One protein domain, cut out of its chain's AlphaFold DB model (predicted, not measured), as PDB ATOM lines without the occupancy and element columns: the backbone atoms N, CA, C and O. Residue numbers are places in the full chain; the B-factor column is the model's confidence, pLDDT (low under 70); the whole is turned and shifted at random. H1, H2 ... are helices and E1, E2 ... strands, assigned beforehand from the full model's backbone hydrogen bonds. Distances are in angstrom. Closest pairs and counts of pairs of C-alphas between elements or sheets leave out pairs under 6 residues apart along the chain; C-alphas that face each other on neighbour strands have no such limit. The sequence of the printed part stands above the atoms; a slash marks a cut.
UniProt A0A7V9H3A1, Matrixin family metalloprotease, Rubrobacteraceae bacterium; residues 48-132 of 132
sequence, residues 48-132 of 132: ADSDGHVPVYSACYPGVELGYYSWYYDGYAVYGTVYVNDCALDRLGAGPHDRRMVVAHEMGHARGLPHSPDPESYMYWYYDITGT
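What this domain is: This is residues 48 to 132 of the 132 residues of the protein "Matrixin family metalloprotease" of Rubrobacteraceae bacterium (UniProt A0A7V9H3A1). A small, twisted sheet of three strands, E1, E3 and E2, has one long helix, H2, laid over one face along its strands, and the short helix H1 sits at the end of the sheet where E3 ends. After H2, residues 111 to 132 have no named element: they loop out on the side of H2 away from the sheet and come back toward the end where H2 begins. The 85 residues printed include three named strands and two named helices, in the order E1, E2, E3, H1, H2, and the sheet, in the order E1, E3, E2, is mixed. The class is mixed, helices and strands, with under half of the residues in named elements. The whole is compact, with a radius of gyration of the C-alphas of 13.1 A, and it spans 41 by 28 by 20 A.

How they stand to each other: Begin at E1, residues 56 to 59, an edge strand. Its neighbour is the inner strand E3, residues 78 to 85, parallel at 40 degrees, where N 57 and O 82 are 2.8 A apart, within hydrogen-bond range. On the other side of E3 look for the edge strand E2, residues 67 to 73, antiparallel at 160 degrees; N 70 and O 81 are 2.8 A apart, within hydrogen-bond range, and E2 and E3 form a hairpin. The sheet is only just strongly twisted, with C-alphas up to 4.1 A off its best plane. H1, residues 86 to 91, only grazes the sheet, with its residues 86 to 89; its closest C-alphas to E1 are those of Asp 86 and Ser 58, 6.0 A apart. H2, residues 96 to 110, is on the sheet at a height over the sheet of 8.8 A, making two layers, a helix on one face of a sheet. It lies over E3 and E2 and runs along the strands, at 22 degrees to E3 on the local plane; the closest C-alphas of H2 and E2 are those of Glu 106 and Tyr 69, 5.3 A apart. H1 and H2, a helical hairpin, only just touch, with 3 pairs of C-alphas within 8 A, made by residues 98 to 99 of H2 alone; Leu 89 and Arg 99 have the closest C-alphas, 7.2 A apart. They run opposite ways at a steep tilt of 43 degrees. In H1 and H2 every O i to N i+4 pair is within hydrogen-bond range.

Where its parts are: Find C-alpha 56 at (34.779, 48.247, 27.240); from there E1 runs 9.6 A to C-alpha 59. E2 covers 20.4 A from C-alpha 67 to C-alpha 73, and E3 covers 22.8 A from C-alpha 78 to C-alpha 85 at (36.927, 38.669, 22.401). H1 follows at once, 8.6 A from C-alpha 86 to C-alpha 91. H2 runs 21.0 A from C-alpha 96 to C-alpha 110 at (28.268, 53.108, 19.901).

The domain as a whole: The two C-alphas farthest apart, those of Gly 75 and Gly 131, are 41.6 A apart. The printed part has no cut and ends at Thr 132, the chain's last residue. The link from E1 to E2 is short, those from E2 to E3, from E3 to H1 and from H1 to H2 are tight, and no link is long. The mean pLDDT of the printed part is 96.1, and no printed residue is under 70.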
ATOM      1  N   ALA A  48      22.704  54.429  18.843       94.62
ATOM      2  CA  ALA A  48      23.837  55.141  19.412       94.62
ATOM      3  C   ALA A  48      23.654  55.310  20.922       94.62
ATOM      4  O   ALA A  48      22.550  55.610  21.379       94.62
ATOM      5  N   ASP A  49      24.744  55.142  21.660       95.69
ATOM      6  CA  ASP A  49      24.831  55.492  23.069       95.69
ATOM      7  C   ASP A  49      24.435  56.959  23.279       95.69
ATOM      8  O   ASP A  49      24.777  57.834  22.472       95.69
ATOM      9  N   SER A  50      23.695  57.229  24.353       96.19
ATOM     10  CA  SER A  50      23.196  58.575  24.640       96.19
ATOM     11  C   SER A  50      23.519  59.076  26.044       96.19
ATOM     12  O   SER A  50      23.220  60.233  26.339       96.19
ATOM     13  N   ASP A  51      24.085  58.240  26.917       92.69
ATOM     14  CA  ASP A  51      24.500  58.653  28.263       92.69
ATOM     15  C   ASP A  51      25.963  59.143  28.307       92.69
ATOM     16  O   ASP A  51      26.378  59.785  29.277       92.69
ATOM     17  N   GLY A  52      26.722  58.922  27.226       92.94
ATOM     18  CA  GLY A  52      28.106  59.359  27.076       92.94
ATOM     19  C   GLY A  52      29.119  58.427  27.742       92.94
ATOM     20  O   GLY A  52      30.298  58.788  27.833       92.94
ATOM     21  N   HIS A  53      28.696  57.249  28.208       95.94
ATOM     22  CA  HIS A  53      29.537  56.283  28.895       95.94
ATOM     23  C   HIS A  53      29.410  54.881  28.293       95.94
ATOM     24  O   HIS A  53      28.535  54.095  28.633       95.94
ATOM     25  N   VAL A  54      30.407  54.510  27.485       98.00
ATOM     26  CA  VAL A  54      30.482  53.184  26.864       98.00
ATOM     27  C   VAL A  54      31.627  52.384  27.495       98.00
ATOM     28  O   VAL A  54      32.787  52.566  27.104       98.00
ATOM     29  N   PRO A  55      31.364  51.520  28.491       98.00
ATOM     30  CA  PRO A  55      32.383  50.641  29.044       98.00
ATOM     31  C   PRO A  55      32.850  49.609  28.008       98.00
ATOM     32  O   PRO A  55      32.073  49.120  27.186       98.00
ATOM     33  N   VAL A  56      34.135  49.259  28.086       98.44
ATOM     34  CA  VAL A  56      34.779  48.247  27.240       98.44
ATOM     35  C   VAL A  56      35.241  47.096  28.124       98.44
ATOM     36  O   VAL A  56      36.105  47.284  28.984       98.44
ATOM     37  N   TYR A  57      34.696  45.903  27.898       98.31
ATOM     38  CA  TYR A  57      35.042  44.697  28.644       98.31
ATOM     39  C   TYR A  57      35.824  43.707  27.789       98.31
ATOM     40  O   TYR A  57      35.486  43.436  26.637       98.31
ATOM     41  N   SER A  58      36.842  43.112  28.398       98.00
ATOM     42  CA  SER A  58      37.473  41.900  27.890       98.00
ATOM     43  C   SER A  58      36.577  40.698  28.169       98.00
ATOM     44  O   SER A  58      36.146  40.486  29.304       98.00
ATOM     45  N   ALA A  59      36.318  39.900  27.144       95.62
ATOM     46  CA  ALA A  59      35.517  38.691  27.208       95.62
ATOM     47  C   ALA A  59      36.212  37.538  26.470       95.62
ATOM     48  O   ALA A  59      37.115  37.726  25.658       95.62
ATOM     49  N   CYS A  60      35.760  36.324  26.763       96.81
ATOM     50  CA  CYS A  60      36.199  35.110  26.094       96.81
ATOM     51  C   CYS A  60      34.970  34.276  25.758       96.81
ATOM     52  O   CYS A  60      34.356  33.680  26.642       96.81
ATOM     53  N   TYR A  61      34.608  34.248  24.479       94.25
ATOM     54  CA  TYR A  61      33.470  33.487  23.973       94.25
ATOM     55  C   TYR A  61      33.863  32.699  22.715       94.25
ATOM     56  O   TYR A  61      34.812  33.075  22.015       94.25
ATOM     57  N   PRO A  62      33.204  31.555  22.444       93.19
ATOM     58  CA  PRO A  62      33.534  30.722  21.292       93.19
ATOM     59  C   PRO A  62      33.282  31.463  19.973       93.19
ATOM     60  O   PRO A  62      32.431  32.342  19.897       93.19
ATOM     61  N   GLY A  63      33.999  31.068  18.918       90.62
ATOM     62  CA  GLY A  63      33.882  31.663  17.581       90.62
ATOM     63  C   GLY A  63      35.109  32.472  17.159       90.62
ATOM     64  O   GLY A  63      36.188  32.330  17.744       90.62
ATOM     65  N   VAL A  64      34.931  33.263  16.098       88.56
ATOM     66  CA  VAL A  64      35.957  34.128  15.473       88.56
ATOM     67  C   VAL A  64      35.592  35.613  15.517       88.56
ATOM     68  O   VAL A  64      36.334  36.448  15.019       88.56
ATOM     69  N   GLU A  65      34.443  35.941  16.099       95.25
ATOM     70  CA  GLU A  65      33.984  37.315  16.257       95.25
ATOM     71  C   GLU A  65      34.870  38.026  17.283       95.25
ATOM     72  O   GLU A  65      35.072  37.520  18.394       95.25
ATOM     73  N   LEU A  66      35.461  39.147  16.865       97.31
ATOM     74  CA  LEU A  66      36.527  39.830  17.604       97.31
ATOM     75  C   LEU A  66      35.985  40.785  18.669       97.31
ATOM     76  O   LEU A  66      36.659  41.039  19.666       97.31
ATOM     77  N   GLY A  67      34.771  41.284  18.481       97.44
ATOM     78  CA  GLY A  67      34.071  42.136  19.423       97.44
ATOM     79  C   GLY A  67      32.622  42.323  19.000       97.44
ATOM     80  O   GLY A  67      32.220  41.835  17.945       97.44
ATOM     81  N   TYR A  68      31.841  42.957  19.865       96.88
ATOM     82  CA  TYR A  68      30.526  43.474  19.510       96.88
ATOM     83  C   TYR A  68      30.119  44.619  20.440       96.88
ATOM     84  O   TYR A  68      30.432  44.638  21.639       96.88
ATOM     85  N   TYR A  69      29.347  45.546  19.887       97.06
ATOM     86  CA  TYR A  69      28.589  46.546  20.620       97.06
ATOM     87  C   TYR A  69      27.193  46.020  20.984       97.06
ATOM     88  O   TYR A  69      26.420  45.578  20.132       97.06
ATOM     89  N   SER A  70      26.849  46.091  22.267       95.81
ATOM     90  CA  SER A  70      25.517  45.799  22.793       95.81
ATOM     91  C   SER A  70      24.897  47.069  23.351       95.81
ATOM     92  O   SER A  70      25.600  47.925  23.885       95.81
ATOM     93  N   TRP A  71      23.578  47.184  23.250       94.75
ATOM     94  CA  TRP A  71      22.849  48.348  23.726       94.75
ATOM     95  C   TRP A  71      21.579  47.946  24.469       94.75
ATOM     96  O   TRP A  71      20.970  46.907  24.198       94.75
ATOM     97  N   TYR A  72      21.171  48.804  25.398       91.94
ATOM     98  CA  TYR A  72      19.918  48.703  26.136       91.94
ATOM     99  C   TYR A  72      19.229  50.069  26.167       91.94
ATOM    100  O   TYR A  72      19.890  51.079  26.379       91.94
ATOM    101  N   TYR A  73      17.911  50.106  25.963       94.50
ATOM    102  CA  TYR A  73      17.107  51.328  26.058       94.50
ATOM    103  C   TYR A  73      16.125  51.210  27.224       94.50
ATOM    104  O   TYR A  73      15.287  50.306  27.235       94.50
ATOM    105  N   ASP A  74      16.211  52.123  28.189       93.81
ATOM    106  CA  ASP A  74      15.359  52.125  29.390       93.81
ATOM    107  C   ASP A  74      14.077  52.968  29.242       93.81
ATOM    108  O   ASP A  74      13.270  53.041  30.170       93.81
ATOM    109  N   GLY A  75      13.874  53.605  28.084       93.50
ATOM    110  CA  GLY A  75      12.800  54.578  27.860       93.50
ATOM    111  C   GLY A  75      13.244  56.044  27.915       93.50
ATOM    112  O   GLY A  75      12.455  56.912  27.543       93.50
ATOM    113  N   TYR A  76      14.482  56.315  28.331       93.50
ATOM    114  CA  TYR A  76      15.067  57.653  28.453       93.50
ATOM    115  C   TYR A  76      16.414  57.763  27.737       93.50
ATOM    116  O   TYR A  76      16.652  58.754  27.048       93.50
ATOM    117  N   ALA A  77      17.274  56.757  27.884       94.50
ATOM    118  CA  ALA A  77      18.611  56.727  27.314       94.50
ATOM    119  C   ALA A  77      18.943  55.348  26.736       94.50
ATOM    120  O   ALA A  77      18.428  54.314  27.170       94.50
ATOM    121  N   VAL A  78      19.805  55.356  25.723       95.44
ATOM    122  CA  VAL A  78      20.496  54.179  25.211       95.44
ATOM    123  C   VAL A  78      21.822  54.063  25.950       95.44
ATOM    124  O   VAL A  78      22.610  55.007  25.939       95.44
ATOM    125  N   TYR A  79      22.048  52.903  26.554       96.06
ATOM    126  CA  TYR A  79      23.277  52.551  27.254       96.06
ATOM    127  C   TYR A  79      24.047  51.549  26.413       96.06
ATOM    128  O   TYR A  79      23.555  50.446  26.146       96.06
ATOM    129  N   GLY A  80      25.239  51.943  25.994       97.06
ATOM    130  CA  GLY A  80      26.148  51.128  25.214       97.06
ATOM    131  C   GLY A  80      27.074  50.271  26.071       97.06
ATOM    132  O   GLY A  80      27.442  50.623  27.186       97.06
ATOM    133  N   THR A  81      27.520  49.131  25.554       98.12
ATOM    134  CA  THR A  81      28.641  48.368  26.120       98.12
ATOM    135  C   THR A  81      29.375  47.637  25.008       98.12
ATOM    136  O   THR A  81      28.754  46.981  24.174       98.12
ATOM    137  N   VAL A  82      30.703  47.715  25.018       98.44
ATOM    138  CA  VAL A  82      31.564  46.985  24.084       98.44
ATOM    139  C   VAL A  82      32.144  45.757  24.770       98.44
ATOM    140  O   VAL A  82      32.709  45.851  25.862       98.44
ATOM    141  N   TYR A  83      32.062  44.615  24.097       98.31
ATOM    142  CA  TYR A  83      32.731  43.381  24.492       98.31
ATOM    143  C   TYR A  83      33.794  43.036  23.454       98.31
ATOM    144  O   TYR A  83      33.507  43.022  22.263       98.31
ATOM    145  N   VAL A  84      35.017  42.754  23.901       98.50
ATOM    146  CA  VAL A  84      36.147  42.371  23.042       98.50
ATOM    147  C   VAL A  84      36.506  40.917  23.321       98.50
ATOM    148  O   VAL A  84      36.757  40.557  24.471       98.50
ATOM    149  N   ASN A  85      36.550  40.075  22.289       98.25
ATOM    150  CA  ASN A  85      36.927  38.669  22.401       98.25
ATOM    151  C   ASN A  85      38.447  38.503  22.456       98.25
ATOM    152  O   ASN A  85      39.084  38.076  21.488       98.25
ATOM    153  N   ASP A  86      39.039  38.807  23.605       97.69
ATOM    154  CA  ASP A  86      40.487  38.706  23.795       97.69
ATOM    155  C   ASP A  86      40.991  37.266  23.570       97.69
ATOM    156  O   ASP A  86      42.101  37.071  23.086       97.69
ATOM    157  N   CYS A  87      40.157  36.244  23.805       97.88
ATOM    158  CA  CYS A  87      40.496  34.856  23.480       97.88
ATOM    159  C   CYS A  87      40.511  34.548  21.972       97.88
ATOM    160  O   CYS A  87      41.208  33.628  21.543       97.88
ATOM    161  N   ALA A  88      39.706  35.224  21.146       97.62
ATOM    162  CA  ALA A  88      39.826  35.098  19.691       97.62
ATOM    163  C   ALA A  88      41.055  35.851  19.185       97.62
ATOM    164  O   ALA A  88      41.816  35.289  18.403       97.62
ATOM    165  N   LEU A  89      41.280  37.065  19.693       97.69
ATOM    166  CA  LEU A  89      42.458  37.868  19.374       97.69
ATOM    167  C   LEU A  89      43.758  37.109  19.680       97.69
ATOM    168  O   LEU A  89      44.591  36.958  18.792       97.69
ATOM    169  N   ASP A  90      43.889  36.534  20.878       97.19
ATOM    170  CA  ASP A  90      45.069  35.749  21.271       97.19
ATOM    171  C   ASP A  90      45.286  34.520  20.370       97.19
ATOM    172  O   ASP A  90      46.370  34.319  19.824       97.19
ATOM    173  N   ARG A  91      44.227  33.737  20.106       96.94
ATOM    174  CA  ARG A  91      44.301  32.563  19.213       96.94
ATOM    175  C   ARG A  91      44.705  32.911  17.780       96.94
ATOM    176  O   ARG A  91      45.286  32.068  17.102       96.94
ATOM    177  N   LEU A  92      44.360  34.110  17.316       96.38
ATOM    178  CA  LEU A  92      44.699  34.606  15.982       96.38
ATOM    179  C   LEU A  92      46.066  35.306  15.941       96.38
ATOM    180  O   LEU A  92      46.491  35.729  14.869       96.38
ATOM    181  N   GLY A  93      46.767  35.402  17.076       97.25
ATOM    182  CA  GLY A  93      48.064  36.067  17.170       97.25
ATOM    183  C   GLY A  93      47.972  37.588  17.066       97.25
ATOM    184  O   GLY A  93      48.915  38.214  16.591       97.25
ATOM    185  N   ALA A  94      46.845  38.173  17.471       97.69
ATOM    186  CA  ALA A  94      46.612  39.606  17.415       97.69
ATOM    187  C   ALA A  94      47.481  40.373  18.420       97.69
ATOM    188  O   ALA A  94      47.698  39.933  19.552       97.69
ATOM    189  N   GLY A  95      47.946  41.550  18.015       97.44
ATOM    190  CA  GLY A  95      48.710  42.453  18.858       97.44
ATOM    191  C   GLY A  95      47.877  43.598  19.456       97.44
ATOM    192  O   GLY A  95      46.647  43.673  19.323       97.44
ATOM    193  N   PRO A  96      48.540  44.527  20.172       97.69
ATOM    194  CA  PRO A  96      47.882  45.678  20.776       97.69
ATOM    195  C   PRO A  96      47.187  46.632  19.790       97.69
ATOM    196  O   PRO A  96      46.192  47.254  20.168       97.69
ATOM    197  N   HIS A  97      47.718  46.844  18.585       97.44
ATOM    198  CA  HIS A  97      47.068  47.620  17.528       97.44
ATOM    199  C   HIS A  97      45.803  46.938  17.024       97.44
ATOM    200  O   HIS A  97      44.777  47.616  16.968       97.44
ATOM    201  N   ASP A  98      45.843  45.630  16.773       98.06
ATOM    202  CA  ASP A  98      44.666  44.868  16.339       98.06
ATOM    203  C   ASP A  98      43.515  45.031  17.339       98.06
ATOM    204  O   ASP A  98      42.398  45.422  16.988       98.06
ATOM    205  N   ARG A  99      43.818  44.864  18.632       97.88
ATOM    206  CA  ARG A  99      42.836  45.082  19.699       97.88
ATOM    207  C   ARG A  99      42.298  46.515  19.717       97.88
ATOM    208  O   ARG A  99      41.105  46.720  19.936       97.88
ATOM    209  N   ARG A 100      43.151  47.525  19.504       98.19
ATOM    210  CA  ARG A 100      42.707  48.931  19.424       98.19
ATOM    211  C   ARG A 100      41.780  49.168  18.233       98.19
ATOM    212  O   ARG A 100      40.843  49.944  18.383       98.19
ATOM    213  N   MET A 101      42.027  48.523  17.094       98.19
ATOM    214  CA  MET A 101      41.185  48.658  15.903       98.19
ATOM    215  C   MET A 101      39.809  48.028  16.106       98.19
ATOM    216  O   MET A 101      38.813  48.674  15.792       98.19
ATOM    217  N   VAL A 102      39.739  46.852  16.736       98.00
ATOM    218  CA  VAL A 102      38.458  46.243  17.131       98.00
ATOM    219  C   VAL A 102      37.690  47.169  18.075       98.00
ATOM    220  O   VAL A 102      36.539  47.492  17.815       98.00
ATOM    221  N   VAL A 103      38.331  47.699  19.125       98.50
ATOM    222  CA  VAL A 103      37.659  48.662  20.019       98.50
ATOM    223  C   VAL A 103      37.196  49.910  19.261       98.50
ATOM    224  O   VAL A 103      36.107  50.410  19.526       98.50
ATOM    225  N   ALA A 104      37.996  50.430  18.325       98.25
ATOM    226  CA  ALA A 104      37.616  51.594  17.531       98.25
ATOM    227  C   ALA A 104      36.380  51.323  16.658       98.25
ATOM    228  O   ALA A 104      35.497  52.180  16.604       98.25
ATOM    229  N   HIS A 105      36.304  50.141  16.038       98.25
ATOM    230  CA  HIS A 105      35.150  49.670  15.271       98.25
ATOM    231  C   HIS A 105      33.885  49.619  16.139       98.25
ATOM    232  O   HIS A 105      32.901  50.298  15.846       98.25
ATOM    233  N   GLU A 106      33.940  48.925  17.279       98.00
ATOM    234  CA  GLU A 106      32.773  48.790  18.165       98.00
ATOM    235  C   GLU A 106      32.330  50.133  18.766       98.00
ATOM    236  O   GLU A 106      31.139  50.418  18.903       98.00
ATOM    237  N   MET A 107      33.278  51.025  19.067       97.94
ATOM    238  CA  MET A 107      32.962  52.395  19.484       97.94
ATOM    239  C   MET A 107      32.338  53.226  18.353       97.94
ATOM    240  O   MET A 107      31.649  54.209  18.627       97.94
ATOM    241  N   GLY A 108      32.554  52.862  17.089       97.00
ATOM    242  CA  GLY A 108      31.830  53.429  15.957       97.00
ATOM    243  C   GLY A 108      30.347  53.063  15.989       97.00
ATOM    244  O   GLY A 108      29.504  53.954  15.861       97.00
ATOM    245  N   HIS A 109      30.013  51.803  16.280       96.25
ATOM    246  CA  HIS A 109      28.624  51.386  16.507       96.25
ATOM    247  C   HIS A 109      27.983  52.108  17.687       96.25
ATOM    248  O   HIS A 109      26.848  52.575  17.573       96.25
ATOM    249  N   ALA A 110      28.733  52.309  18.773       96.56
ATOM    250  CA  ALA A 110      28.268  53.108  19.901       96.56
ATOM    251  C   ALA A 110      27.955  54.569  19.522       96.56
ATOM    252  O   ALA A 110      27.126  55.207  20.158       96.56
ATOM    253  N   ARG A 111      28.552  55.099  18.448       95.81
ATOM    254  CA  ARG A 111      28.245  56.431  17.886       95.81
ATOM    255  C   ARG A 111      27.158  56.398  16.806       95.81
ATOM    256  O   ARG A 111      26.900  57.415  16.167       95.81
ATOM    257  N   GLY A 112      26.531  55.245  16.578       94.50
ATOM    258  CA  GLY A 112      25.479  55.064  15.580       94.50
ATOM    259  C   GLY A 112      25.983  54.874  14.150       94.50
ATOM    260  O   GLY A 112      25.198  55.031  13.211       94.50
ATOM    261  N   LEU A 113      27.268  54.562  13.957       94.69
ATOM    262  CA  LEU A 113      27.792  54.213  12.639       94.69
ATOM    263  C   LEU A 113      27.410  52.762  12.306       94.69
ATOM    264  O   LEU A 113      27.676  51.868  13.115       94.69
ATOM    265  N   PRO A 114      26.773  52.497  11.154       94.25
ATOM    266  CA  PRO A 114      26.598  51.135  10.667       94.25
ATOM    267  C   PRO A 114      27.929  50.586  10.135       94.25
ATOM    268  O   PRO A 114      28.907  51.319  10.005       94.25
ATOM    269  N   HIS A 115      27.958  49.303   9.774       95.31
ATOM    270  CA  HIS A 115      29.070  48.793   8.978       95.31
ATOM    271  C   HIS A 115      29.189  49.552   7.649       95.31
ATOM    272  O   HIS A 115      28.187  49.846   6.988       95.31
ATOM    273  N   SER A 116      30.427  49.793   7.234       94.88
ATOM    274  CA  SER A 116      30.766  50.359   5.932       94.88
ATOM    275  C   SER A 116      31.026  49.243   4.915       94.88
ATOM    276  O   SER A 116      31.590  48.215   5.285       94.88
ATOM    277  N   PRO A 117      30.634  49.393   3.636       95.25
ATOM    278  CA  PRO A 117      31.019  48.466   2.571       95.25
ATOM    279  C   PRO A 117      32.410  48.748   1.986       95.25
ATOM    280  O   PRO A 117      32.858  47.996   1.122       95.25
ATOM    281  N   ASP A 118      33.061  49.838   2.399       96.12
ATOM    282  CA  ASP A 118      34.411  50.197   1.971       96.12
ATOM    283  C   ASP A 118      35.452  49.410   2.790       96.12
ATOM    284  O   ASP A 118      35.504  49.608   4.004       96.12
ATOM    285  N   PRO A 119      36.287  48.549   2.174       94.94
ATOM    286  CA  PRO A 119      37.304  47.774   2.888       94.94
ATOM    287  C   PRO A 119      38.403  48.629   3.537       94.94
ATOM    288  O   PRO A 119      39.108  48.132   4.410       94.94
ATOM    289  N   GLU A 120      38.550  49.897   3.144       93.62
ATOM    290  CA  GLU A 120      39.499  50.829   3.769       93.62
ATOM    291  C   GLU A 120      38.904  51.535   5.003       93.62
ATOM    292  O   GLU A 120      39.609  52.237   5.735       93.62
ATOM    293  N   SER A 121      37.600  51.376   5.251       95.88
ATOM    294  CA  SER A 121      36.958  51.920   6.439       95.88
ATOM    295  C   SER A 121      37.242  51.053   7.659       95.88
ATOM    296  O   SER A 121      37.118  49.832   7.628       95.88
ATOM    297  N   TYR A 122      37.514  51.694   8.796       94.75
ATOM    298  CA  TYR A 122      37.592  50.982  10.072       94.75
ATOM    299  C   TYR A 122      36.232  50.413  10.517       94.75
ATOM    300  O   TYR A 122      36.209  49.576  11.412       94.75
ATOM    301  N   MET A 123      35.124  50.845   9.899       97.38
ATOM    302  CA  MET A 123      33.783  50.279  10.078       97.38
ATOM    303  C   MET A 123      33.482  49.130   9.102       97.38
ATOM    304  O   MET A 123      32.352  48.640   9.071       97.38
ATOM    305  N   TYR A 124      34.448  48.685   8.288       96.75
ATOM    306  CA  TYR A 124      34.295  47.470   7.488       96.75
ATOM    307  C   TYR A 124      34.115  46.249   8.399       96.75
ATOM    308  O   TYR A 124      34.798  46.113   9.411       96.75
ATOM    309  N   TRP A 125      33.187  45.353   8.054       94.31
ATOM    310  CA  TRP A 125      32.796  44.223   8.913       94.31
ATOM    311  C   TRP A 125      33.847  43.102   9.001       94.31
ATOM    312  O   TRP A 125      33.684  42.165   9.781       94.31
ATOM    313  N   TYR A 126      34.904  43.154   8.185       94.69
ATOM    314  CA  TYR A 126      36.051  42.255   8.295       94.69
ATOM    315  C   TYR A 126      37.294  43.029   8.709       94.69
ATOM    316  O   TYR A 126      37.538  44.138   8.244       94.69
ATOM    317  N   TYR A 127      38.106  42.398   9.551       94.12
ATOM    318  CA  TYR A 127      39.381  42.934   9.994       94.12
ATOM    319  C   TYR A 127      40.481  41.895   9.795       94.12
ATOM    320  O   TYR A 127      40.349  40.753  10.242       94.12
ATOM    321  N   ASP A 128      41.566  42.305   9.143       94.44
ATOM    322  CA  ASP A 128      42.750  41.475   8.957       94.44
ATOM    323  C   ASP A 128      43.687  41.636  10.156       94.44
ATOM    324  O   ASP A 128      44.208  42.719  10.416       94.44
ATOM    325  N   ILE A 129      43.917  40.539  10.879       95.62
ATOM    326  CA  ILE A 129      44.847  40.512  12.010       95.62
ATOM    327  C   ILE A 129      46.277  40.702  11.504       95.62
ATOM    328  O   ILE A 129      46.767  39.938  10.671       95.62
ATOM    329  N   THR A 130      46.957  41.709  12.049       96.62
ATOM    330  CA  THR A 130      48.322  42.083  11.656       96.62
ATOM    331  C   THR A 130      49.391  41.568  12.618       96.62
ATOM    332  O   THR A 130      50.557  41.459  12.237       96.62
ATOM    333  N   GLY A 131      49.010  41.253  13.859       95.56
ATOM    334  CA  GLY A 131      49.913  40.876  14.945       95.56
ATOM    335  C   GLY A 131      50.642  42.058  15.590       95.56
ATOM    336  O   GLY A 131      51.659  41.854  16.258       95.56
ATOM    337  N   THR A 132      50.161  43.288  15.377       91.38
ATOM    338  CA  THR A 132      50.777  44.532  15.889       91.38
ATOM    339  C   THR A 132      49.923  45.213  16.939       91.38
ATOM    340  O   THR A 132      48.720  44.893  17.029       91.38
TER     341      THR A 132